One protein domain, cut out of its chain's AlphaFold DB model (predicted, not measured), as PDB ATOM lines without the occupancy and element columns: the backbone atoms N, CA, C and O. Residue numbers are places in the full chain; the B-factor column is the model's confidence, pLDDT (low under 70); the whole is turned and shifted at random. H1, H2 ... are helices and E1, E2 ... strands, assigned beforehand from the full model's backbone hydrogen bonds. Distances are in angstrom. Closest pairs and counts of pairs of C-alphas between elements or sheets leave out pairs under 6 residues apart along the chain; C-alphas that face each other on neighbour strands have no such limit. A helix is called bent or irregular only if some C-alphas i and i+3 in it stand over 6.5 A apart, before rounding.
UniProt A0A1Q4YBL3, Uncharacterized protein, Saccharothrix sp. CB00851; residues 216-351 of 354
ATOM      1  N   ASP A 216     177.640 178.594 124.173       93.50
ATOM      2  CA  ASP A 216     177.972 178.187 125.541       93.50
ATOM      3  C   ASP A 216     177.178 178.969 126.587       93.50
ATOM      4  O   ASP A 216     176.616 178.359 127.498       93.50
ATOM      5  N   ALA A 217     177.077 180.294 126.440       92.12
ATOM      6  CA  ALA A 217     176.295 181.128 127.355       92.12
ATOM      7  C   ALA A 217     174.797 180.790 127.275       92.12
ATOM      8  O   ALA A 217     174.119 180.693 128.296       92.12
ATOM      9  N   THR A 218     174.294 180.547 126.063       92.94
ATOM     10  CA  THR A 218     172.901 180.157 125.803       92.94
ATOM     11  C   THR A 218     172.588 178.777 126.392       92.94
ATOM     12  O   THR A 218     171.595 178.621 127.100       92.94
ATOM     13  N   SER A 219     173.459 177.788 126.171       93.38
ATOM     14  CA  SER A 219     173.348 176.439 126.745       93.38
ATOM     15  C   SER A 219     173.385 176.485 128.272       93.38
ATOM     16  O   SER A 219     172.532 175.894 128.934       93.38
ATOM     17  N   TYR A 220     174.319 177.248 128.847       93.31
ATOM     18  CA  TYR A 220     174.403 177.450 130.292       93.31
ATOM     19  C   TYR A 220     173.122 178.072 130.855       93.31
ATOM     20  O   TYR A 220     172.615 177.605 131.873       93.31
ATOM     21  N   ALA A 221     172.554 179.075 130.177       91.00
ATOM     22  CA  ALA A 221     171.313 179.706 130.602       91.00
ATOM     23  C   ALA A 221     170.152 178.712 130.687       91.00
ATOM     24  O   ALA A 221     169.516 178.616 131.739       91.00
ATOM     25  N   ILE A 222     169.939 177.914 129.637       93.00
ATOM     26  CA  ILE A 222     168.895 176.880 129.602       93.00
ATOM     27  C   ILE A 222     169.141 175.847 130.704       93.00
ATOM     28  O   ILE A 222     168.267 175.606 131.536       93.00
ATOM     29  N   ARG A 223     170.357 175.291 130.769       93.12
ATOM     30  CA  ARG A 223     170.715 174.268 131.756       93.12
ATOM     31  C   ARG A 223     170.580 174.756 133.192       93.12
ATOM     32  O   ARG A 223     170.113 173.996 134.029       93.12
ATOM     33  N   SER A 224     170.914 176.014 133.477       90.62
ATOM     34  CA  SER A 224     170.772 176.586 134.821       90.62
ATOM     35  C   SER A 224     169.316 176.618 135.298       90.62
ATOM     36  O   SER A 224     169.049 176.460 136.488       90.62
ATOM     37  N   VAL A 225     168.360 176.833 134.387       89.12
ATOM     38  CA  VAL A 225     166.924 176.791 134.697       89.12
ATOM     39  C   VAL A 225     166.474 175.336 134.836       89.12
ATOM     40  O   VAL A 225     165.811 174.995 135.814       89.12
ATOM     41  N   THR A 226     166.910 174.453 133.933       91.00
ATOM     42  CA  THR A 226     166.629 173.009 133.989       91.00
ATOM     43  C   THR A 226     167.112 172.363 135.294       91.00
ATOM     44  O   THR A 226     166.380 171.601 135.928       91.00
ATOM     45  N   GLU A 227     168.333 172.671 135.734       89.75
ATOM     46  CA  GLU A 227     168.924 172.150 136.972       89.75
ATOM     47  C   GLU A 227     168.175 172.664 138.211       89.75
ATOM     48  O   GLU A 227     167.919 171.896 139.138       89.75
ATOM     49  N   ARG A 228     167.732 173.929 138.210       87.56
ATOM     50  CA  ARG A 228     166.908 174.494 139.293       87.56
ATOM     51  C   ARG A 228     165.519 173.851 139.386       87.56
ATOM     52  O   ARG A 228     165.063 173.566 140.490       87.56
ATOM     53  N   LEU A 229     164.896 173.548 138.244       86.19
ATOM     54  CA  LEU A 229     163.607 172.846 138.176       86.19
ATOM     55  C   LEU A 229     163.703 171.376 138.618       86.19
ATOM     56  O   LEU A 229     162.786 170.861 139.250       86.19
ATOM     57  N   THR A 230     164.799 170.687 138.292       83.44
ATOM     58  CA  THR A 230     164.983 169.256 138.617       83.44
ATOM     59  C   THR A 230     165.549 169.009 140.013       83.44
ATOM     60  O   THR A 230     165.232 167.993 140.629       83.44
ATOM     61  N   GLY A 231     166.397 169.912 140.510       70.38
ATOM     62  CA  GLY A 231     167.142 169.756 141.757       70.38
ATOM     63  C   GLY A 231     166.373 170.108 143.030       70.38
ATOM     64  O   GLY A 231     166.916 169.913 144.116       70.38
ATOM     65  N   ASN A 232     165.139 170.612 142.934       62.84
ATOM     66  CA  ASN A 232     164.328 170.958 144.099       62.84
ATOM     67  C   ASN A 232     163.387 169.791 144.496       62.84
ATOM     68  O   ASN A 232     162.392 169.543 143.811       62.84
ATOM     69  N   PRO A 233     163.676 169.062 145.595       54.59
ATOM     70  CA  PRO A 233     162.907 167.883 146.007       54.59
ATOM     71  C   PRO A 233     161.477 168.196 146.476       54.59
ATOM     72  O   PRO A 233     160.644 167.291 146.471       54.59
ATOM     73  N   ASP A 234     161.178 169.452 146.827       54.56
ATOM     74  CA  ASP A 234     159.843 169.888 147.266       54.56
ATOM     75  C   ASP A 234     158.917 170.267 146.093       54.56
ATOM     76  O   ASP A 234     157.722 170.486 146.287       54.56
ATOM     77  N   THR A 235     159.437 170.320 144.861       56.94
ATOM     78  CA  THR A 235     158.704 170.747 143.654       56.94
ATOM     79  C   THR A 235     158.891 169.742 142.531       56.94
ATOM     80  O   THR A 235     159.444 170.033 141.470       56.94
ATOM     81  N   ARG A 236     158.430 168.507 142.754       64.38
ATOM     82  CA  ARG A 236     158.313 167.553 141.655       64.38
ATOM     83  C   ARG A 236     157.157 168.010 140.770       64.38
ATOM     84  O   ARG A 236     156.002 167.776 141.119       64.38
ATOM     85  N   ASN A 237     157.476 168.662 139.650       70.81
ATOM     86  CA  ASN A 237     156.466 169.057 138.670       70.81
ATOM     87  C   ASN A 237     155.605 167.835 138.306       70.81
ATOM     88  O   ASN A 237     156.182 166.758 138.056       70.81
ATOM     89  N   PRO A 238     154.263 167.973 138.335       71.56
ATOM     90  CA  PRO A 238     153.360 166.897 137.961       71.56
ATOM     91  C   PRO A 238     153.638 166.481 136.518       71.56
ATOM     92  O   PRO A 238     154.024 167.304 135.690       71.56
ATOM     93  N   ASP A 239     153.461 165.196 136.222       80.25
ATOM     94  CA  ASP A 239     153.601 164.721 134.850       80.25
ATOM     95  C   ASP A 239     152.484 165.332 133.994       80.25
ATOM     96  O   ASP A 239     151.314 165.346 134.388       80.25
ATOM     97  N   LEU A 240     152.853 165.825 132.813       81.56
ATOM     98  CA  LEU A 240     151.962 166.463 131.847       81.56
ATOM     99  C   LEU A 240     151.858 165.593 130.584       81.56
ATOM    100  O   LEU A 240     152.326 165.989 129.508       81.56
ATOM    101  N   PRO A 241     151.285 164.377 130.685       75.38
ATOM    102  CA  PRO A 241     151.183 163.479 129.547       75.38
ATOM    103  C   PRO A 241     150.300 164.100 128.461       75.38
ATOM    104  O   PRO A 241     149.200 164.580 128.727       75.38
ATOM    105  N   GLY A 242     150.780 164.066 127.218       80.06
ATOM    106  CA  GLY A 242     150.035 164.554 126.056       80.06
ATOM    107  C   GLY A 242     150.219 166.039 125.728       80.06
ATOM    108  O   GLY A 242     149.677 166.483 124.719       80.06
ATOM    109  N   VAL A 243     151.000 166.804 126.505       88.81
ATOM    110  CA  VAL A 243     151.421 168.152 126.082       88.81
ATOM    111  C   VAL A 243     152.450 168.020 124.950       88.81
ATOM    112  O   VAL A 243     153.476 167.371 125.147       88.81
ATOM    113  N   PRO A 244     152.208 168.597 123.760       88.94
ATOM    114  CA  PRO A 244     153.141 168.488 122.644       88.94
ATOM    115  C   PRO A 244     154.403 169.329 122.880       88.94
ATOM    116  O   PRO A 244     154.314 170.503 123.247       88.94
ATOM    117  N   VAL A 245     155.570 168.741 122.603       90.88
ATOM    118  CA  VAL A 245     156.862 169.440 122.546       90.88
ATOM    119  C   VAL A 245     157.091 169.939 121.120       90.88
ATOM    120  O   VAL A 245     157.562 169.199 120.254       90.88
ATOM    121  N   ASP A 246     156.743 171.200 120.851       93.94
ATOM    122  CA  ASP A 246     156.995 171.835 119.553       93.94
ATOM    123  C   ASP A 246     158.379 172.496 119.554       93.94
ATOM    124  O   ASP A 246     158.575 173.586 120.100       93.94
ATOM    125  N   LEU A 247     159.356 171.799 118.968       94.44
ATOM    126  CA  LEU A 247     160.711 172.298 118.751       94.44
ATOM    127  C   LEU A 247     160.886 172.710 117.293       94.44
ATOM    128  O   LEU A 247     160.970 171.864 116.401       94.44
ATOM    129  N   SER A 248     161.018 174.012 117.068       94.50
ATOM    130  CA  SER A 248     161.246 174.595 115.746       94.50
ATOM    131  C   SER A 248     162.579 175.335 115.685       94.50
ATOM    132  O   SER A 248     163.111 175.794 116.697       94.50
ATOM    133  N   VAL A 249     163.143 175.409 114.481       93.56
ATOM    134  CA  VAL A 249     164.378 176.142 114.190       93.56
ATOM    135  C   VAL A 249     164.078 177.110 113.066       93.56
ATOM    136  O   VAL A 249     163.588 176.706 112.010       93.56
ATOM    137  N   GLU A 250     164.356 178.385 113.300       90.88
ATOM    138  CA  GLU A 250     164.162 179.431 112.309       90.88
ATOM    139  C   GLU A 250     165.487 180.141 112.004       90.88
ATOM    140  O   GLU A 250     166.172 180.582 112.927       90.88
ATOM    141  N   PRO A 251     165.833 180.334 110.721       90.12
ATOM    142  CA  PRO A 251     166.917 181.223 110.317       90.12
ATOM    143  C   PRO A 251     166.725 182.644 110.866       90.12
ATOM    144  O   PRO A 251     165.609 183.184 110.843       90.12
ATOM    145  N   CYS A 252     167.808 183.275 111.315       90.00
ATOM    146  CA  CYS A 252     167.778 184.630 111.859       90.00
ATOM    147  C   CYS A 252     167.837 185.722 110.788       90.00
ATOM    148  O   CYS A 252     168.399 185.542 109.709       90.00
ATOM    149  N   ALA A 253     167.266 186.890 111.083       87.44
ATOM    150  CA  ALA A 253     167.277 188.022 110.160       87.44
ATOM    151  C   ALA A 253     168.681 188.639 110.032       87.44
ATOM    152  O   ALA A 253     169.354 188.925 111.028       87.44
ATOM    153  N   ARG A 254     169.101 188.893 108.788       87.56
ATOM    154  CA  ARG A 254     170.299 189.685 108.475       87.56
ATOM    155  C   ARG A 254     169.998 191.175 108.545       87.56
ATOM    156  O   ARG A 254     168.871 191.591 108.283       87.56
ATOM    157  N   THR A 255     171.013 191.999 108.799       85.50
ATOM    158  CA  THR A 255     170.872 193.466 108.730       85.50
ATOM    159  C   THR A 255     170.378 193.920 107.352       85.50
ATOM    160  O   THR A 255     169.603 194.866 107.248       85.50
ATOM    161  N   ASN A 256     170.758 193.191 106.300       82.94
ATOM    162  CA  ASN A 256     170.291 193.405 104.935       82.94
ATOM    163  C   ASN A 256     169.328 192.302 104.453       82.94
ATOM    164  O   ASN A 256     169.470 191.754 103.356       82.94
ATOM    165  N   GLU A 257     168.332 191.955 105.275       82.00
ATOM    166  CA  GLU A 257     167.353 190.904 104.960       82.00
ATOM    167  C   GLU A 257     166.626 191.150 103.628       82.00
ATOM    168  O   GLU A 257     166.295 190.195 102.924       82.00
ATOM    169  N   THR A 258     166.408 192.407 103.225       81.69
ATOM    170  CA  THR A 258     165.750 192.733 101.947       81.69
ATOM    171  C   THR A 258     166.485 192.127 100.749       81.69
ATOM    172  O   THR A 258     165.837 191.592  99.849       81.69
ATOM    173  N   LEU A 259     167.821 192.181 100.744       79.00
ATOM    174  CA  LEU A 259     168.641 191.678  99.640       79.00
ATOM    175  C   LEU A 259     169.108 190.239  99.862       79.00
ATOM    176  O   LEU A 259     169.109 189.451  98.918       79.00
ATOM    177  N   LEU A 260     169.476 189.891 101.095       81.44
ATOM    178  CA  LEU A 260     170.130 188.624 101.426       81.44
ATOM    179  C   LEU A 260     169.208 187.603 102.088       81.44
ATOM    180  O   LEU A 260     169.644 186.490 102.352       81.44
ATOM    181  N   GLY A 261     167.964 187.972 102.388       84.44
ATOM    182  CA  GLY A 261     167.068 187.100 103.140       84.44
ATOM    183  C   GLY A 261     167.594 186.774 104.538       84.44
ATOM    184  O   GLY A 261     168.316 187.576 105.144       84.44
ATOM    185  N   ARG A 262     167.188 185.624 105.069       87.06
ATOM    186  CA  ARG A 262     167.595 185.201 106.416       87.06
ATOM    187  C   ARG A 262     168.955 184.502 106.362       87.06
ATOM    188  O   ARG A 262     169.382 184.015 105.321       87.06
ATOM    189  N   SER A 263     169.675 184.506 107.478       86.50
ATOM    190  CA  SER A 263     170.994 183.885 107.572       86.50
ATOM    191  C   SER A 263     170.867 182.362 107.636       86.50
ATOM    192  O   SER A 263     170.166 181.881 108.523       86.50
ATOM    193  N   PRO A 264     171.550 181.593 106.770       81.31
ATOM    194  CA  PRO A 264     171.619 180.144 106.898       81.31
ATOM    195  C   PRO A 264     172.565 179.707 108.027       81.31
ATOM    196  O   PRO A 264     172.418 178.605 108.531       81.31
ATOM    197  N   ASP A 265     173.499 180.575 108.433       86.38
ATOM    198  CA  ASP A 265     174.571 180.249 109.386       86.38
ATOM    199  C   ASP A 265     174.182 180.551 110.849       86.38
ATOM    200  O   ASP A 265     174.909 180.214 111.777       86.38
ATOM    201  N   VAL A 266     173.059 181.247 111.063       91.06
ATOM    202  CA  VAL A 266     172.619 181.697 112.390       91.06
ATOM    203  C   VAL A 266     171.138 181.397 112.549       91.06
ATOM    204  O   VAL A 266     170.314 181.842 111.742       91.06
ATOM    205  N   VAL A 267     170.796 180.677 113.609       92.62
ATOM    206  CA  VAL A 267     169.453 180.149 113.849       92.62
ATOM    207  C   VAL A 267     168.934 180.553 115.223       92.62
ATOM    208  O   VAL A 267     169.700 180.783 116.154       92.62
ATOM    209  N   ASP A 268     167.617 180.637 115.354       93.75
ATOM    210  CA  ASP A 268     166.913 180.750 116.628       93.75
ATOM    211  C   ASP A 268     166.126 179.460 116.852       93.75
ATOM    212  O   ASP A 268     165.308 179.062 116.014       93.75
ATOM    213  N   LEU A 269     166.398 178.790 117.968       95.94
ATOM    214  CA  LEU A 269     165.669 177.602 118.373       95.94
ATOM    215  C   LEU A 269     164.532 178.019 119.291       95.94
ATOM    216  O   LEU A 269     164.708 178.799 120.229       95.94
ATOM    217  N   ARG A 270     163.361 177.447 119.033       95.25
ATOM    218  CA  ARG A 270     162.143 177.733 119.772       95.25
ATOM    219  C   ARG A 270     161.559 176.450 120.334       95.25
ATOM    220  O   ARG A 270     161.275 175.522 119.581       95.25
ATOM    221  N   LEU A 271     161.348 176.433 121.645       95.81
ATOM    222  CA  LEU A 271     160.534 175.445 122.343       95.81
ATOM    223  C   LEU A 271     159.181 176.073 122.660       95.81
ATOM    224  O   LEU A 271     159.122 177.075 123.371       95.81
ATOM    225  N   ARG A 272     158.100 175.462 122.179       94.81
ATOM    226  CA  ARG A 272     156.735 175.845 122.527       94.81
ATOM    227  C   ARG A 272     155.999 174.671 123.168       94.81
ATOM    228  O   ARG A 272     155.914 173.592 122.588       94.81
ATOM    229  N   LEU A 273     155.429 174.920 124.343       92.50
ATOM    230  CA  LEU A 273     154.534 174.015 125.057       92.50
ATOM    231  C   LEU A 273     153.163 174.689 125.125       92.50
ATOM    232  O   LEU A 273     153.007 175.726 125.766       92.50
ATOM    233  N   LEU A 274     152.189 174.129 124.411       91.38
ATOM    234  CA  LEU A 274     150.830 174.659 124.332       91.38
ATOM    235  C   LEU A 274     149.834 173.524 124.532       91.38
ATOM    236  O   LEU A 274     149.829 172.571 123.754       91.38
ATOM    237  N   SER A 275     148.957 173.642 125.526       89.62
ATOM    238  CA  SER A 275     147.872 172.677 125.712       89.62
ATOM    239  C   SER A 275     146.630 173.316 126.316       89.62
ATOM    240  O   SER A 275     146.710 174.127 127.234       89.62
ATOM    241  N   ARG A 276     145.467 172.913 125.796       88.31
ATOM    242  CA  ARG A 276     144.147 173.274 126.339       88.31
ATOM    243  C   ARG A 276     143.594 172.223 127.298       88.31
ATOM    244  O   ARG A 276     142.591 172.480 127.953       88.31
ATOM    245  N   ASP A 277     144.235 171.061 127.352       87.62
ATOM    246  CA  ASP A 277     143.768 169.905 128.117       87.62
ATOM    247  C   ASP A 277     144.381 169.865 129.526       87.62
ATOM    248  O   ASP A 277     143.953 169.083 130.374       87.62
ATOM    249  N   VAL A 278     145.374 170.722 129.791       85.50
ATOM    250  CA  VAL A 278     145.955 170.913 131.123       85.50
ATOM    251  C   VAL A 278     145.013 171.794 131.950       85.50
ATOM    252  O   VAL A 278     144.698 172.902 131.509       85.50
ATOM    253  N   PRO A 279     144.566 171.349 133.140       87.31
ATOM    254  CA  PRO A 279     143.735 172.168 134.016       87.31
ATOM    255  C   PRO A 279     144.425 173.487 134.384       87.31
ATOM    256  O   PRO A 279     145.602 173.485 134.734       87.31
ATOM    257  N   GLU A 280     143.675 174.589 134.378       85.56
ATOM    258  CA  GLU A 280     144.176 175.945 134.660       85.56
ATOM    259  C   GLU A 280     145.025 176.041 135.947       85.56
ATOM    260  O   GLU A 280     146.152 176.517 135.847       85.56
ATOM    261  N   PRO A 281     144.634 175.468 137.109       85.81
ATOM    262  CA  PRO A 281     145.471 175.527 138.315       85.81
ATOM    263  C   PRO A 281     146.818 174.801 138.182       85.81
ATOM    264  O   PRO A 281     147.773 175.116 138.887       85.81
ATOM    265  N   VAL A 282     146.893 173.789 137.312       85.25
ATOM    266  CA  VAL A 282     148.131 173.045 137.038       85.25
ATOM    267  C   VAL A 282     149.021 173.842 136.087       85.25
ATOM    268  O   VAL A 282     150.233 173.885 136.287       85.25
ATOM    269  N   ALA A 283     148.425 174.489 135.080       85.19
ATOM    270  CA  ALA A 283     149.132 175.381 134.167       85.19
ATOM    271  C   ALA A 283     149.719 176.590 134.915       85.19
ATOM    272  O   ALA A 283     150.919 176.828 134.814       85.19
ATOM    273  N   GLU A 284     148.914 177.273 135.736       84.44
ATOM    274  CA  GLU A 284     149.351 178.417 136.549       84.44
ATOM    275  C   GLU A 284     150.506 178.046 137.486       84.44
ATOM    276  O   GLU A 284     151.517 178.743 137.517       84.44
ATOM    277  N   ALA A 285     150.404 176.916 138.197       84.94
ATOM    278  CA  ALA A 285     151.456 176.464 139.109       84.94
ATOM    279  C   ALA A 285     152.780 176.163 138.384       84.94
ATOM    280  O   ALA A 285     153.853 176.477 138.901       84.94
ATOM    281  N   LEU A 286     152.720 175.571 137.186       85.50
ATOM    282  CA  LEU A 286     153.908 175.304 136.373       85.50
ATOM    283  C   LEU A 286     154.540 176.601 135.855       85.50
ATOM    284  O   LEU A 286     155.760 176.762 135.891       85.50
ATOM    285  N   GLU A 287     153.711 177.518 135.366       86.56
ATOM    286  CA  GLU A 287     154.136 178.818 134.858       86.56
ATOM    287  C   GLU A 287     154.748 179.687 135.964       86.56
ATOM    288  O   GLU A 287     155.772 180.330 135.734       86.56
ATOM    289  N   ASP A 288     154.170 179.672 137.167       85.12
ATOM    290  CA  ASP A 288     154.714 180.325 138.362       85.12
ATOM    291  C   ASP A 288     156.075 179.743 138.760       85.12
ATOM    292  O   ASP A 288     157.016 180.489 139.046       85.12
ATOM    293  N   GLU A 289     156.207 178.414 138.752       85.31
ATOM    294  CA  GLU A 289     157.457 177.747 139.115       85.31
ATOM    295  C   GLU A 289     158.552 178.030 138.073       85.31
ATOM    296  O   GLU A 289     159.691 178.341 138.436       85.31
ATOM    297  N   LEU A 290     158.211 178.032 136.778       86.44
ATOM    298  CA  LEU A 290     159.129 178.449 135.718       86.44
ATOM    299  C   LEU A 290     159.543 179.918 135.882       86.44
ATOM    300  O   LEU A 290     160.740 180.199 135.830       86.44
ATOM    301  N   ARG A 291     158.601 180.841 136.130       85.50
ATOM    302  CA  ARG A 291     158.896 182.267 136.382       85.50
ATOM    303  C   ARG A 291     159.875 182.434 137.542       85.50
ATOM    304  O   ARG A 291     160.902 183.102 137.403       85.50
ATOM    305  N   LYS A 292     159.612 181.754 138.656       85.06
ATOM    306  CA  LYS A 292     160.452 181.777 139.858       85.06
ATOM    307  C   LYS A 292     161.875 181.284 139.587       85.06
ATOM    308  O   LYS A 292     162.831 181.945 139.990       85.06
ATOM    309  N   HIS A 293     162.041 180.154 138.897       85.75
ATOM    310  CA  HIS A 293     163.375 179.616 138.588       85.75
ATOM    311  C   HIS A 293     164.082 180.358 137.460       85.75
ATOM    312  O   HIS A 293     165.309 180.377 137.428       85.75
ATOM    313  N   ALA A 294     163.343 181.006 136.565       82.81
ATOM    314  CA  ALA A 294     163.899 181.905 135.564       82.81
ATOM    315  C   ALA A 294     164.376 183.241 136.162       82.81
ATOM    316  O   ALA A 294     165.175 183.926 135.530       82.81
ATOM    317  N   GLY A 295     163.960 183.578 137.390       81.00
ATOM    318  CA  GLY A 295     164.277 184.853 138.038       81.00
ATOM    319  C   GLY A 295     163.373 186.010 137.599       81.00
ATOM    320  O   GLY A 295     163.732 187.161 137.824       81.00
ATOM    321  N   MET A 296     162.220 185.701 137.000       81.50
ATOM    322  CA  MET A 296     161.240 186.680 136.522       81.50
ATOM    323  C   MET A 296     160.509 187.318 137.707       81.50
ATOM    324  O   MET A 296     160.192 186.629 138.685       81.50
ATOM    325  N   ALA A 297     160.209 188.620 137.639       75.81
ATOM    326  CA  ALA A 297     159.421 189.248 138.692       75.81
ATOM    327  C   ALA A 297     157.961 188.744 138.646       75.81
ATOM    328  O   ALA A 297     157.455 188.370 137.583       75.81
ATOM    329  N   PRO A 298     157.242 188.727 139.785       68.38
ATOM    330  CA  PRO A 298     155.825 188.377 139.790       68.38
ATOM    331  C   PRO A 298     155.027 189.298 138.854       68.38
ATOM    332  O   PRO A 298     155.039 190.514 139.033       68.38
ATOM    333  N   GLY A 299     154.321 188.717 137.879       64.94
ATOM    334  CA  GLY A 299     153.560 189.463 136.868       64.94
ATOM    335  C   GLY A 299     154.339 189.812 135.593       64.94
ATOM    336  O   GLY A 299     153.772 190.444 134.705       64.94
ATOM    337  N   ASP A 300     155.602 189.393 135.458       73.56
ATOM    338  CA  ASP A 300     156.314 189.485 134.184       73.56
ATOM    339  C   ASP A 300     155.879 188.355 133.243       73.56
ATOM    340  O   ASP A 300     156.032 187.170 133.535       73.56
ATOM    341  N   TYR A 301     155.370 188.728 132.069       64.62
ATOM    342  CA  TYR A 301     154.904 187.781 131.044       64.62
ATOM    343  C   TYR A 301     155.973 187.475 129.986       64.62
ATOM    344  O   TYR A 301     155.816 186.583 129.152       64.62
ATOM    345  N   ARG A 302     157.076 188.232 129.992       68.38
ATOM    346  CA  ARG A 302     158.202 188.055 129.077       68.38
ATOM    347  C   ARG A 302     159.475 188.556 129.728       68.38
ATOM    348  O   ARG A 302     159.553 189.734 130.056       68.38
ATOM    349  N   ASP A 303     160.489 187.704 129.786       73.12
ATOM    350  CA  ASP A 303     161.789 188.093 130.319       73.12
ATOM    351  C   ASP A 303     162.942 187.507 129.501       73.12
ATOM    352  O   ASP A 303     162.796 186.507 128.787       73.12
ATOM    353  N   ARG A 304     164.092 188.172 129.566       72.94
ATOM    354  CA  ARG A 304     165.366 187.661 129.063       72.94
ATOM    355  C   ARG A 304     166.121 187.116 130.264       72.94
ATOM    356  O   ARG A 304     166.327 187.850 131.219       72.94
ATOM    357  N   LEU A 305     166.582 185.869 130.194       75.75
ATOM    358  CA  LEU A 305     167.432 185.330 131.254       75.75
ATOM    359  C   LEU A 305     168.674 186.225 131.390       75.75
ATOM    360  O   LEU A 305     169.394 186.420 130.407       75.75
ATOM    361  N   ASP A 306     168.893 186.789 132.584       62.16
ATOM    362  CA  ASP A 306     169.973 187.745 132.880       62.16
ATOM    363  C   ASP A 306     171.337 187.041 132.965       62.16
ATOM    364  O   ASP A 306     171.960 186.894 134.016       62.16
ATOM    365  N   ILE A 307     171.771 186.509 131.826       71.00
ATOM    366  CA  ILE A 307     173.070 185.880 131.631       71.00
ATOM    367  C   ILE A 307     173.744 186.612 130.481       71.00
ATOM    368  O   ILE A 307     173.234 186.625 129.353       71.00
ATOM    369  N   ALA A 308     174.894 187.215 130.791       71.81
ATOM    370  CA  ALA A 308     175.730 187.925 129.833       71.81
ATOM    371  C   ALA A 308     175.964 187.070 128.579       71.81
ATOM    372  O   ALA A 308     176.176 185.861 128.664       71.81
ATOM    373  N   ASP A 309     175.885 187.709 127.413       75.62
ATOM    374  CA  ASP A 309     176.098 187.092 126.099       75.62
ATOM    375  C   ASP A 309     175.122 185.962 125.711       75.62
ATOM    376  O   ASP A 309     175.321 185.307 124.684       75.62
ATOM    377  N   SER A 310     174.027 185.779 126.461       81.56
ATOM    378  CA  SER A 310     172.877 184.955 126.072       81.56
ATOM    379  C   SER A 310     171.672 185.828 125.710       81.56
ATOM    380  O   SER A 310     171.497 186.929 126.241       81.56
ATOM    381  N   ALA A 311     170.812 185.354 124.812       84.81
ATOM    382  CA  ALA A 311     169.550 186.020 124.480       84.81
ATOM    383  C   ALA A 311     168.336 185.122 124.685       84.81
ATOM    384  O   ALA A 311     167.303 185.330 124.041       84.81
ATOM    385  N   VAL A 312     168.453 184.166 125.611       89.12
ATOM    386  CA  VAL A 312     167.351 183.274 125.948       89.12
ATOM    387  C   VAL A 312     166.195 184.104 126.490       89.12
ATOM    388  O   VAL A 312     166.350 184.858 127.452       89.12
ATOM    389  N   ARG A 313     165.038 183.989 125.846       89.62
ATOM    390  CA  ARG A 313     163.805 184.680 126.220       89.62
ATOM    391  C   ARG A 313     162.752 183.653 126.576       89.62
ATOM    392  O   ARG A 313     162.534 182.722 125.806       89.62
ATOM    393  N   ILE A 314     162.086 183.868 127.700       89.19
ATOM    394  CA  ILE A 314     160.945 183.074 128.146       89.19
ATOM    395  C   ILE A 314     159.712 183.969 128.044       89.19
ATOM    396  O   ILE A 314     159.719 185.108 128.512       89.19
ATOM    397  N   ASN A 315     158.679 183.477 127.370       88.06
ATOM    398  CA  ASN A 315     157.414 184.162 127.163       88.06
ATOM    399  C   ASN A 315     156.272 183.266 127.648       88.06
ATOM    400  O   ASN A 315     156.073 182.167 127.125       88.06
ATOM    401  N   ILE A 316     155.544 183.761 128.642       84.94
ATOM    402  CA  ILE A 316     154.430 183.097 129.315       84.94
ATOM    403  C   ILE A 316     153.284 184.118 129.326       84.94
ATOM    404  O   ILE A 316     153.196 184.939 130.239       84.94
ATOM    405  N   PRO A 317     152.489 184.196 128.246       80.75
ATOM    406  CA  PRO A 317     151.413 185.167 128.132       80.75
ATOM    407  C   PRO A 317     150.273 184.839 129.099       80.75
ATOM    408  O   PRO A 317     150.029 183.681 129.412       80.75
ATOM    409  N   GLU A 318     149.521 185.860 129.504       76.94
ATOM    410  CA  GLU A 318     148.350 185.703 130.369       76.94
ATOM    411  C   GLU A 318     147.175 185.075 129.597       76.94
ATOM    412  O   GLU A 318     146.387 185.763 128.943       76.94
ATOM    413  N   VAL A 319     147.089 183.745 129.607       79.44
ATOM    414  CA  VAL A 319     146.032 182.978 128.935       79.44
ATOM    415  C   VAL A 319     145.520 181.853 129.834       79.44
ATOM    416  O   VAL A 319     146.254 181.312 130.646       79.44
ATOM    417  N   THR A 320     144.263 181.443 129.655       76.81
ATOM    418  CA  THR A 320     143.594 180.409 130.479       76.81
ATOM    419  C   THR A 320     144.021 178.971 130.139       76.81
ATOM    420  O   THR A 320     143.285 178.015 130.378       76.81
ATOM    421  N   THR A 321     145.141 178.801 129.442       84.94
ATOM    422  CA  THR A 321     145.630 177.524 128.902       84.94
ATOM    423  C   THR A 321     147.140 177.514 129.013       84.94
ATOM    424  O   THR A 321     147.731 178.559 128.770       84.94
ATOM    425  N   LEU A 322     147.766 176.362 129.253       85.62
ATOM    426  CA  LEU A 322     149.226 176.275 129.328       85.62
ATOM    427  C   LEU A 322     149.876 176.877 128.073       85.62
ATOM    428  O   LEU A 322     149.656 176.356 126.974       85.62
ATOM    429  N   TYR A 323     150.682 177.930 128.241       89.81
ATOM    430  CA  TYR A 323     151.467 178.531 127.162       89.81
ATOM    431  C   TYR A 323     152.865 178.898 127.653       89.81
ATOM    432  O   TYR A 323     153.073 179.901 128.328       89.81
ATOM    433  N   ILE A 324     153.858 178.136 127.203       90.88
ATOM    434  CA  ILE A 324     155.270 178.442 127.434       90.88
ATOM    435  C   ILE A 324     155.972 178.507 126.083       90.88
ATOM    436  O   ILE A 324     155.889 177.580 125.277       90.88
ATOM    437  N   ASP A 325     156.674 179.607 125.836       93.00
ATOM    438  CA  ASP A 325     157.464 179.821 124.631       93.00
ATOM    439  C   ASP A 325     158.869 180.298 124.996       93.00
ATOM    440  O   ASP A 325     159.047 181.378 125.560       93.00
ATOM    441  N   ILE A 326     159.870 179.483 124.676       93.44
ATOM    442  CA  ILE A 326     161.272 179.730 125.000       93.44
ATOM    443  C   ILE A 326     162.054 179.835 123.702       93.44
ATOM    444  O   ILE A 326     162.019 178.928 122.873       93.44
ATOM    445  N   ARG A 327     162.776 180.942 123.535       94.25
ATOM    446  CA  ARG A 327     163.612 181.218 122.360       94.25
ATOM    447  C   ARG A 327     165.055 181.373 122.788       94.25
ATOM    448  O   ARG A 327     165.306 182.072 123.765       94.25
ATOM    449  N   THR A 328     165.994 180.776 122.065       92.94
ATOM    450  CA  THR A 328     167.430 180.904 122.364       92.94
ATOM    451  C   THR A 328     167.984 182.281 122.017       92.94
ATOM    452  O   THR A 328     168.990 182.710 122.583       92.94
ATOM    453  N   GLY A 329     167.325 182.976 121.087       90.12
ATOM    454  CA  GLY A 329     167.951 184.043 120.328       90.12
ATOM    455  C   GLY A 329     168.860 183.462 119.244       90.12
ATOM    456  O   GLY A 329     169.053 182.251 119.145       90.12
ATOM    457  N   CYS A 330     169.402 184.349 118.419       93.06
ATOM    458  CA  CYS A 330     170.212 183.989 117.262       93.06
ATOM    459  C   CYS A 330     171.597 183.483 117.675       93.06
ATOM    460  O   CYS A 330     172.390 184.251 118.212       93.06
ATOM    461  N   VAL A 331     171.886 182.216 117.407       92.62
ATOM    462  CA  VAL A 331     173.156 181.532 117.705       92.62
ATOM    463  C   VAL A 331     173.699 180.864 116.445       92.62
ATOM    464  O   VAL A 331     172.944 180.629 115.502       92.62
ATOM    465  N   ASP A 332     174.992 180.554 116.420       91.69
ATOM    466  CA  ASP A 332     175.596 179.831 115.296       91.69
ATOM    467  C   ASP A 332     174.948 178.445 115.104       91.69
ATOM    468  O   ASP A 332     174.694 177.718 116.074       91.69
ATOM    469  N   ASP A 333     174.715 178.062 113.847       88.50
ATOM    470  CA  ASP A 333     174.063 176.804 113.447       88.50
ATOM    471  C   ASP A 333     174.765 175.543 113.986       88.50
ATOM    472  O   ASP A 333     174.114 174.565 114.361       88.50
ATOM    473  N   GLY A 334     176.090 175.586 114.147       90.12
ATOM    474  CA  GLY A 334     176.880 174.512 114.752       90.12
ATOM    475  C   GLY A 334     176.464 174.151 116.188       90.12
ATOM    476  O   GLY A 334     176.763 173.049 116.652       90.12
ATOM    477  N   GLY A 335     175.755 175.042 116.892       89.19
ATOM    478  CA  GLY A 335     175.213 174.810 118.234       89.19
ATOM    479  C   GLY A 335     173.835 174.140 118.276       89.19
ATOM    480  O   GLY A 335     173.377 173.779 119.363       89.19
ATOM    481  N   GLU A 336     173.174 173.955 117.128       93.00
ATOM    482  CA  GLU A 336     171.763 173.550 117.043       93.00
ATOM    483  C   GLU A 336     171.466 172.245 117.796       93.00
ATOM    484  O   GLU A 336     170.518 172.181 118.579       93.00
ATOM    485  N   VAL A 337     172.274 171.199 117.589       94.19
ATOM    486  CA  VAL A 337     172.043 169.875 118.199       94.19
ATOM    487  C   VAL A 337     172.077 169.962 119.722       94.19
ATOM    488  O   VAL A 337     171.150 169.499 120.385       94.19
ATOM    489  N   ARG A 338     173.107 170.618 120.265       95.06
ATOM    490  CA  ARG A 338     173.295 170.783 121.708       95.06
ATOM    491  C   ARG A 338     172.153 171.579 122.335       95.06
ATOM    492  O   ARG A 338     171.580 171.150 123.326       95.06
ATOM    493  N   LEU A 339     171.788 172.716 121.742       95.19
ATOM    494  CA  LEU A 339     170.716 173.555 122.280       95.19
ATOM    495  C   LEU A 339     169.349 172.875 122.177       95.19
ATOM    496  O   LEU A 339     168.516 173.034 123.065       95.19
ATOM    497  N   ARG A 340     169.117 172.066 121.136       95.75
ATOM    498  CA  ARG A 340     167.906 171.247 121.029       95.75
ATOM    499  C   ARG A 340     167.829 170.205 122.146       95.75
ATOM    500  O   ARG A 340     166.746 169.980 122.679       95.75
ATOM    501  N   GLU A 341     168.943 169.570 122.499       95.31
ATOM    502  CA  GLU A 341     169.011 168.644 123.638       95.31
ATOM    503  C   GLU A 341     168.765 169.362 124.969       95.31
ATOM    504  O   GLU A 341     167.952 168.891 125.764       95.31
ATOM    505  N   ASP A 342     169.367 170.537 125.173       95.31
ATOM    506  CA  ASP A 342     169.146 171.352 126.374       95.31
ATOM    507  C   ASP A 342     167.670 171.779 126.513       95.31
ATOM    508  O   ASP A 342     167.097 171.695 127.602       95.31
ATOM    509  N   LEU A 343     167.016 172.179 125.412       95.50
ATOM    510  CA  LEU A 343     165.586 172.519 125.397       95.50
ATOM    511  C   LEU A 343     164.688 171.302 125.666       95.50
ATOM    512  O   LEU A 343     163.690 171.429 126.371       95.50
ATOM    513  N   ARG A 344     165.035 170.112 125.155       94.75
ATOM    514  CA  ARG A 344     164.314 168.868 125.493       94.75
ATOM    515  C   ARG A 344     164.454 168.521 126.968       94.75
ATOM    516  O   ARG A 344     163.468 168.165 127.605       94.75
ATOM    517  N   ALA A 345     165.655 168.661 127.523       93.19
ATOM    518  CA  ALA A 345     165.885 168.448 128.945       93.19
ATOM    519  C   ALA A 345     165.072 169.435 129.800       93.19
ATOM    520  O   ALA A 345     164.518 169.043 130.826       93.19
ATOM    521  N   LEU A 346     164.938 170.691 129.356       92.69
ATOM    522  CA  LEU A 346     164.069 171.676 130.001       92.69
ATOM    523  C   LEU A 346     162.585 171.275 129.932       92.69
ATOM    524  O   LEU A 346     161.896 171.332 130.948       92.69
ATOM    525  N   ALA A 347     162.095 170.817 128.775       92.12
ATOM    526  CA  ALA A 347     160.724 170.315 128.638       92.12
ATOM    527  C   ALA A 347     160.449 169.121 129.578       92.12
ATOM    528  O   ALA A 347     159.440 169.108 130.285       92.12
ATOM    529  N   ALA A 348     161.394 168.180 129.680       90.44
ATOM    530  CA  ALA A 348     161.323 167.048 130.607       90.44
ATOM    531  C   ALA A 348     161.340 167.474 132.087       90.44
ATOM    532  O   ALA A 348     160.634 166.896 132.922       90.44
ATOM    533  N   ALA A 349     162.104 168.515 132.429       88.88
ATOM    534  CA  ALA A 349     162.105 169.104 133.767       88.88
ATOM    535  C   ALA A 349     160.760 169.759 134.127       88.88
ATOM    536  O   ALA A 349     160.337 169.704 135.284       88.88
ATOM    537  N   LEU A 350     160.056 170.310 133.136       88.31
ATOM    538  CA  LEU A 350     158.693 170.838 133.269       88.31
ATOM    539  C   LEU A 350     157.615 169.738 133.329       88.31
ATOM    540  O   LEU A 350     156.445 170.049 133.511       88.31
ATOM    541  N   GLY A 351     157.991 168.458 133.218       85.94
ATOM    542  CA  GLY A 351     157.064 167.323 133.311       85.94
ATOM    543  C   GLY A 351     156.468 166.876 131.974       85.94
ATOM    544  O   GLY A 351     155.572 166.034 131.971       85.94
TER     545      GLY A 351
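This is residues 216 to 351 of the 354 residues of an uncharacterized protein of Saccharothrix sp. CB00851 (UniProt A0A1Q4YBL3). One twisted antiparallel sheet, with three long strands E1, E2 and E5 and two short ones E4 and E3, has helices H4, H1 and H3 over one face and no named helix over the other. H4 and H1 lie side by side along the strands, H3 covers the E5 and E4 part and meets H1, and the small helix H2 sits at the turn from E1 to E2, at one far end of the long axis. The 136 printed residues hold four named helices and five named strands, in the chain order H1 E1 H2 E2 H3 E3 E4 E5 H4, and the sheet's order is E1 E2 E5 E4 E3. The class is mixed, helices and strands. The whole is compact, with a radius of gyration of the C-alphas of 15.3 A, yet elongated in outline, spanning 49 by 28 by 27 A.

E2, residues 262 to 275, is the longest strand by residues, 30.3 A from first to last C-alpha, and bends by 107 degrees at residue 265. Its neighbours are E1, residues 245 to 253, 24.6 A long, and E5, residues 322 to 332, 30.1 A long. The short strands are E4, residues 313 to 315, and E3, residues 302 to 304. H4, residues 333 to 349, is 24.8 A long and ends with C-alpha 349 at (162.105, 169.104, 133.767). H4 is irregular, with C-alphas 334 and 337 lying 7.5 A apart, and has a kink of 25 degrees near residue 340. H1, residues 216 to 230, is 20.5 A long and begins with C-alpha 216 at (177.972, 178.187, 125.541). H3, residues 280 to 294, is 20.6 A long. H2, residues 257 to 260, begins with C-alpha 257 at (167.353, 190.904, 104.960).

In the sheet E1 and E3 are the edge strands. E1 and E2 are antiparallel, with N 248 and O 270 at 2.9 A, within hydrogen-bond range. E2 and E5 are antiparallel, with N 326 and O 271 at 2.8 A. E5 and E4 form a hairpin, with N 313 and O 327 at 2.8 A, and E4 and E3 another, with N 314 and O 303 at 2.9 A. E3, E4 and E5 make a meander, each strand the antiparallel neighbour of the one before. H1, H3 and H4 lie on the same face of the sheet, giving two layers, helices over a sheet. H4, at a height over the sheet of 9.2 A, lies over E2 and, only just, over E5, on which 3 of its 17 C-alphas fall; its line stands at 9 degrees to E2 on the local plane, along the strands. The closest C-alphas of H4 and E2 are those of Asp 333 and Val 266, 5.2 A apart. H1 lies over E5 at a height of 11.7 A. H1 and H4 touch, closest at the C-alphas of Thr 226 and Leu 346, 4.9 A apart, and run the same way at a shallow tilt of 10 degrees. H3 lies over E5 and E4 at a height of 8.9 A. H3 touches H1 with residues 289 to 294 alone, closest at the C-alphas of His 293 and Val 225, 6.0 A apart, at a steep tilt of 50 degrees, opposite ways. H3 and H4 are apart. H2 is not on the sheet and touches no helix. Every O i to N i+4 pair is within hydrogen-bond range in H1 and H3, against 11 of 13 in H4, and H2 is too short for such a pair.

The two C-alphas farthest apart, those of Asp 234 and Leu 259, are 53.1 A from each other. The printed part has no cut. The link from H1 to E1, residues 231 to 244, is long. The mean pLDDT of the printed part is 85.3, and it is under 70 at residues 232 to 236, 298 to 299, 301 to 302 and 306.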